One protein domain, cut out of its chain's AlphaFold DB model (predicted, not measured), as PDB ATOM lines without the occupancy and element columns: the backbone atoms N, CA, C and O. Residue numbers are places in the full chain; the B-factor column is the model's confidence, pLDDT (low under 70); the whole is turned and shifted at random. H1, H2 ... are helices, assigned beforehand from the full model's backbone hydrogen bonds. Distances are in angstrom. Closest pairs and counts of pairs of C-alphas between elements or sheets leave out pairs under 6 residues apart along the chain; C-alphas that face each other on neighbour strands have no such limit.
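Overview. This is residues 2 to 50 of the 50 residues of an uncharacterized protein of Candidatus Acetothermia bacterium (UniProt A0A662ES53). This model has little regular structure: it is mostly winding loops, with one helix, H1, on one side and a single short helical turn, H2, well away from it. The two ends, residues 2 to 6 and 46 to 50, trail away from these loops in different directions. The printed part has 49 residues, of which 13 are in two named helices, H1 then H2, with no named strand; the class is all helix. It is compact, with a radius of gyration of the C-alphas of 10.6 A and spans of 29 by 29 by 18 A.

Arrangement. Residues 2 to 20 hold no named element. H1, residues 21 to 29, and H2, residues 42 to 45, are apart. The 12 residues between them make a long link. In H1 every O i to N i+4 pair is within hydrogen-bond range. H2 is too short for such a pair, and its one O i to N i+3 pair is not within range.

Along the chain. H1 begins at C-alpha 21 (226.510, 251.948, 255.880) and measures 12.1 A from first to last C-alpha. H2 measures 5.0 A and ends at C-alpha 45 (220.974, 239.373, 243.284).

Size, cuts and confidence. The C-alphas of Pro 3 and Pro 36 are the two farthest apart, at 31.3 A. The printed part has no cut. Its mean pLDDT is 92.5, and Arg 2 is under 70.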
ATOM      1  N   ARG A   2     224.676 264.636 243.870       61.72
ATOM      2  CA  ARG A   2     225.166 263.324 243.425       61.72
ATOM      3  C   ARG A   2     224.383 262.978 242.150       61.72
ATOM      4  O   ARG A   2     223.194 263.288 242.119       61.72
ATOM      5  N   PRO A   3     225.030 262.449 241.102       70.00
ATOM      6  CA  PRO A   3     224.324 262.063 239.886       70.00
ATOM      7  C   PRO A   3     223.233 261.039 240.225       70.00
ATOM      8  O   PRO A   3     223.403 260.268 241.171       70.00
ATOM      9  N   ASP A   4     222.148 261.017 239.448       82.69
ATOM     10  CA  ASP A   4     220.971 260.133 239.609       82.69
ATOM     11  C   ASP A   4     221.278 258.649 239.300       82.69
ATOM     12  O   ASP A   4     220.439 257.862 238.877       82.69
ATOM     13  N   VAL A   5     222.540 258.257 239.458       89.00
ATOM     14  CA  VAL A   5     223.037 256.920 239.172       89.00
ATOM     15  C   VAL A   5     222.896 256.079 240.443       89.00
ATOM     16  O   VAL A   5     223.390 256.497 241.496       89.00
ATOM     17  N   PRO A   6     222.290 254.879 240.374       93.06
ATOM     18  CA  PRO A   6     222.104 253.984 241.516       93.06
ATOM     19  C   PRO A   6     223.413 253.269 241.880       93.06
ATOM     20  O   PRO A   6     223.532 252.046 241.810       93.06
ATOM     21  N   TRP A   7     224.426 254.042 242.269       92.88
ATOM     22  CA  TRP A   7     225.772 253.560 242.586       92.88
ATOM     23  C   TRP A   7     225.775 252.480 243.675       92.88
ATOM     24  O   TRP A   7     226.657 251.625 243.692       92.88
ATOM     25  N   HIS A   8     224.790 252.489 244.582       94.25
ATOM     26  CA  HIS A   8     224.716 251.544 245.697       94.25
ATOM     27  C   HIS A   8     224.474 250.103 245.244       94.25
ATOM     28  O   HIS A   8     224.806 249.194 246.000       94.25
ATOM     29  N   ARG A   9     223.988 249.890 244.013       95.69
ATOM     30  CA  ARG A   9     223.806 248.563 243.406       95.69
ATOM     31  C   ARG A   9     225.113 247.873 243.007       95.69
ATOM     32  O   ARG A   9     225.104 246.682 242.728       95.69
ATOM     33  N   VAL A  10     226.239 248.588 242.997       95.06
ATOM     34  CA  VAL A  10     227.545 248.020 242.638       95.06
ATOM     35  C   VAL A  10     228.316 247.641 243.903       95.06
ATOM     36  O   VAL A  10     228.841 248.502 244.612       95.06
ATOM     37  N   VAL A  11     228.401 246.343 244.185       95.31
ATOM     38  CA  VAL A  11     229.196 245.768 245.284       95.31
ATOM     39  C   VAL A  11     230.477 245.120 244.757       95.31
ATOM     40  O   VAL A  11     230.695 245.026 243.549       95.31
ATOM     41  N   ASN A  12     231.376 244.708 245.652       95.12
ATOM     42  CA  ASN A  12     232.579 243.990 245.232       95.12
ATOM     43  C   ASN A  12     232.260 242.540 244.794       95.12
ATOM     44  O   ASN A  12     231.172 242.025 245.034       95.12
ATOM     45  N   ALA A  13     233.251 241.847 244.224       95.56
ATOM     46  CA  ALA A  13     233.118 240.450 243.785       95.56
ATOM     47  C   ALA A  13     232.840 239.433 244.917       95.56
ATOM     48  O   ALA A  13     232.600 238.264 244.642       95.56
ATOM     49  N   LYS A  14     232.893 239.852 246.188       95.94
ATOM     50  CA  LYS A  14     232.522 239.039 247.357       95.94
ATOM     51  C   LYS A  14     231.098 239.331 247.853       95.94
ATOM     52  O   LYS A  14     230.707 238.776 248.873       95.94
ATOM     53  N   GLY A  15     230.355 240.225 247.195       96.31
ATOM     54  CA  GLY A  15     229.028 240.659 247.635       96.31
ATOM     55  C   GLY A  15     229.049 241.658 248.796       96.31
ATOM     56  O   GLY A  15     228.040 241.842 249.468       96.31
ATOM     57  N   GLU A  16     230.185 242.302 249.073       96.88
ATOM     58  CA  GLU A  16     230.347 243.214 250.212       96.88
ATOM     59  C   GLU A  16     230.168 244.680 249.783       96.88
ATOM     60  O   GLU A  16     230.656 245.121 248.732       96.88
ATOM     61  N   SER A  17     229.531 245.469 250.652       94.19
ATOM     62  CA  SER A  17     229.517 246.932 250.545       94.19
ATOM     63  C   SER A  17     230.923 247.495 250.760       94.19
ATOM     64  O   SER A  17     231.573 247.203 251.765       94.19
ATOM     65  N   ARG A  18     231.382 248.360 249.846       90.56
ATOM     66  CA  ARG A  18     232.679 249.053 249.964       90.56
ATOM     67  C   ARG A  18     232.536 250.525 250.339       90.56
ATOM     68  O   ARG A  18     233.504 251.143 250.771       90.56
ATOM     69  N   ILE A  19     231.332 251.075 250.192       85.31
ATOM     70  CA  ILE A  19     231.020 252.487 250.462       85.31
ATOM     71  C   ILE A  19     230.400 252.657 251.868       85.31
ATOM     72  O   ILE A  19     230.175 253.769 252.343       85.31
ATOM     73  N   GLY A  20     230.207 251.555 252.601       88.50
ATOM     74  CA  GLY A  20     229.844 251.556 254.016       88.50
ATOM     75  C   GLY A  20     228.335 251.513 254.256       88.50
ATOM     76  O   GLY A  20     227.578 250.953 253.460       88.50
ATOM     77  N   LYS A  21     227.894 252.081 255.386       92.38
ATOM     78  CA  LYS A  21     226.510 251.948 255.880       92.38
ATOM     79  C   LYS A  21     225.462 252.521 254.927       92.38
ATOM     80  O   LYS A  21     224.398 251.935 254.810       92.38
ATOM     81  N   GLU A  22     225.760 253.613 254.215       93.69
ATOM     82  CA  GLU A  22     224.804 254.206 253.265       93.69
ATOM     83  C   GLU A  22     224.453 253.226 252.137       93.69
ATOM     84  O   GLU A  22     223.284 253.067 251.793       93.69
ATOM     85  N   GLN A  23     225.457 252.532 251.597       94.81
ATOM     86  CA  GLN A  23     225.243 251.520 250.568       94.81
ATOM     87  C   GLN A  23     224.378 250.370 251.096       94.81
ATOM     88  O   GLN A  23     223.416 249.977 250.442       94.81
ATOM     89  N   VAL A  24     224.689 249.882 252.301       95.75
ATOM     90  CA  VAL A  24     223.935 248.805 252.962       95.75
ATOM     91  C   VAL A  24     222.482 249.216 253.186       95.75
ATOM     92  O   VAL A  24     221.581 248.468 252.830       95.75
ATOM     93  N   SER A  25     222.234 250.416 253.717       95.81
ATOM     94  CA  SER A  25     220.876 250.909 253.962       95.81
ATOM     95  C   SER A  25     220.059 251.049 252.679       95.81
ATOM     96  O   SER A  25     218.879 250.715 252.684       95.81
ATOM     97  N   ARG A  26     220.667 251.511 251.580       95.81
ATOM     98  CA  ARG A  26     219.982 251.624 250.283       95.81
ATOM     99  C   ARG A  26     219.665 250.254 249.684       95.81
ATOM    100  O   ARG A  26     218.550 250.052 249.226       95.81
ATOM    101  N   LEU A  27     220.605 249.309 249.745       96.81
ATOM    102  CA  LEU A  27     220.379 247.929 249.305       96.81
ATOM    103  C   LEU A  27     219.290 247.239 250.141       96.81
ATOM    104  O   LEU A  27     218.384 246.626 249.585       96.81
ATOM    105  N   ALA A  28     219.318 247.403 251.464       96.62
ATOM    106  CA  ALA A  28     218.300 246.851 252.356       96.62
ATOM    107  C   ALA A  28     216.908 247.459 252.113       96.62
ATOM    108  O   ALA A  28     215.910 246.744 252.176       96.62
ATOM    109  N   ALA A  29     216.828 248.754 251.790       97.38
ATOM    110  CA  ALA A  29     215.574 249.401 251.398       97.38
ATOM    111  C   ALA A  29     215.008 248.858 250.071       97.38
ATOM    112  O   ALA A  29     213.801 248.918 249.859       97.38
ATOM    113  N   GLU A  30     215.857 248.289 249.208       96.88
ATOM    114  CA  GLU A  30     215.447 247.564 247.997       96.88
ATOM    115  C   GLU A  30     215.128 246.079 248.258       96.88
ATOM    116  O   GLU A  30     214.804 245.348 247.329       96.88
ATOM    117  N   GLY A  31     215.182 245.622 249.514       97.25
ATOM    118  CA  GLY A  31     214.865 244.244 249.899       97.25
ATOM    119  C   GLY A  31     216.043 243.270 249.830       97.25
ATOM    120  O   GLY A  31     215.863 242.086 250.113       97.25
ATOM    121  N   ILE A  32     217.249 243.752 249.518       97.25
ATOM    122  CA  ILE A  32     218.463 242.932 249.493       97.25
ATOM    123  C   ILE A  32     218.859 242.552 250.922       97.25
ATOM    124  O   ILE A  32     218.983 243.411 251.802       97.25
ATOM    125  N   ARG A  33     219.089 241.259 251.156       95.50
ATOM    126  CA  ARG A  33     219.501 240.737 252.461       95.50
ATOM    127  C   ARG A  33     221.003 240.517 252.516       95.50
ATOM    128  O   ARG A  33     221.618 240.085 251.546       95.50
ATOM    129  N   PHE A  34     221.562 240.794 253.686       95.25
ATOM    130  CA  PHE A  34     222.955 240.523 254.004       95.25
ATOM    131  C   PHE A  34     223.031 239.328 254.948       95.25
ATOM    132  O   PHE A  34     222.223 239.205 255.872       95.25
ATOM    133  N   ASP A  35     224.010 238.465 254.719       94.56
ATOM    134  CA  ASP A  35     224.352 237.378 255.620       94.56
ATOM    135  C   ASP A  35     225.029 237.914 256.908       94.56
ATOM    136  O   ASP A  35     225.362 239.104 257.008       94.56
ATOM    137  N   PRO A  36     225.283 237.055 257.913       94.56
ATOM    138  CA  PRO A  36     225.992 237.459 259.130       94.56
ATOM    139  C   PRO A  36     227.418 237.990 258.898       94.56
ATOM    140  O   PRO A  36     227.963 238.664 259.769       94.56
ATOM    141  N   SER A  37     228.023 237.700 257.743       92.62
ATOM    142  CA  SER A  37     229.340 238.200 257.336       92.62
ATOM    143  C   SER A  37     229.265 239.545 256.599       92.62
ATOM    144  O   SER A  37     230.302 240.084 256.209       92.62
ATOM    145  N   GLY A  38     228.068 240.109 256.409       92.44
ATOM    146  CA  GLY A  38     227.860 241.370 255.702       92.44
ATOM    147  C   GLY A  38     227.936 241.249 254.177       92.44
ATOM    148  O   GLY A  38     228.289 242.230 253.516       92.44
ATOM    149  N   ARG A  39     227.613 240.078 253.617       96.69
ATOM    150  CA  ARG A  39     227.616 239.794 252.173       96.69
ATOM    151  C   ARG A  39     226.215 239.575 251.632       96.69
ATOM    152  O   ARG A  39     225.378 238.993 252.314       96.69
ATOM    153  N   ILE A  40     225.980 240.012 250.403       97.25
ATOM    154  CA  ILE A  40     224.786 239.645 249.637       97.25
ATOM    155  C   ILE A  40     225.061 238.373 248.833       97.25
ATOM    156  O   ILE A  40     226.198 238.138 248.416       97.25
ATOM    157  N   ASP A  41     224.020 237.584 248.580       96.94
ATOM    158  CA  ASP A  41     224.116 236.450 247.663       96.94
ATOM    159  C   ASP A  41     224.140 236.955 246.211       96.94
ATOM    160  O   ASP A  41     223.142 237.444 245.681       96.94
ATOM    161  N   LEU A  42     225.303 236.868 245.562       96.06
ATOM    162  CA  LEU A  42     225.453 237.263 244.161       96.06
ATOM    163  C   LEU A  42     224.801 236.273 243.187       96.06
ATOM    164  O   LEU A  42     224.553 236.659 242.054       96.06
ATOM    165  N   GLY A  43     224.504 235.040 243.600       95.38
ATOM    166  CA  GLY A  43     223.711 234.111 242.795       95.38
ATOM    167  C   GLY A  43     222.224 234.472 242.770       95.38
ATOM    168  O   GLY A  43     221.543 234.166 241.798       95.38
ATOM    169  N   GLU A  44     221.722 235.140 243.813       95.94
ATOM    170  CA  GLU A  44     220.333 235.620 243.879       95.94
ATOM    171  C   GLU A  44     220.177 237.030 243.285       95.94
ATOM    172  O   GLU A  44     219.224 237.296 242.555       95.94
ATOM    173  N   PHE A  45     221.104 237.942 243.600       95.69
ATOM    174  CA  PHE A  45     220.974 239.373 243.284       95.69
ATOM    175  C   PHE A  45     221.955 239.886 242.226       95.69
ATOM    176  O   PHE A  45     221.862 241.046 241.815       95.69
ATOM    177  N   GLY A  46     222.938 239.076 241.829       93.75
ATOM    178  CA  GLY A  46     223.913 239.453 240.814       93.75
ATOM    179  C   GLY A  46     223.270 239.580 239.438       93.75
ATOM    180  O   GLY A  46     222.299 238.905 239.114       93.75
ATOM    181  N   TRP A  47     223.818 240.474 238.618       93.38
ATOM    182  CA  TRP A  47     223.430 240.577 237.217       93.38
ATOM    183  C   TRP A  47     224.405 239.769 236.362       93.38
ATOM    184  O   TRP A  47     225.588 240.103 236.305       93.38
ATOM    185  N   ASP A  48     223.904 238.736 235.682       90.19
ATOM    186  CA  ASP A  48     224.716 237.835 234.850       90.19
ATOM    187  C   ASP A  48     225.130 238.430 233.493       90.19
ATOM    188  O   ASP A  48     225.897 237.816 232.754       90.19
ATOM    189  N   GLY A  49     224.652 239.632 233.148       85.44
ATOM    190  CA  GLY A  49     225.053 240.322 231.916       85.44
ATOM    191  C   GLY A  49     224.547 239.685 230.614       85.44
ATOM    192  O   GLY A  49     224.986 240.106 229.542       85.44
ATOM    193  N   LEU A  50     223.664 238.688 230.716       71.50
ATOM    194  CA  LEU A  50     223.065 237.932 229.612       71.50
ATOM    195  C   LEU A  50     221.710 238.501 229.181       71.50
ATOM    196  O   LEU A  50     220.951 238.972 230.061       71.50
TER     197      LEU A  50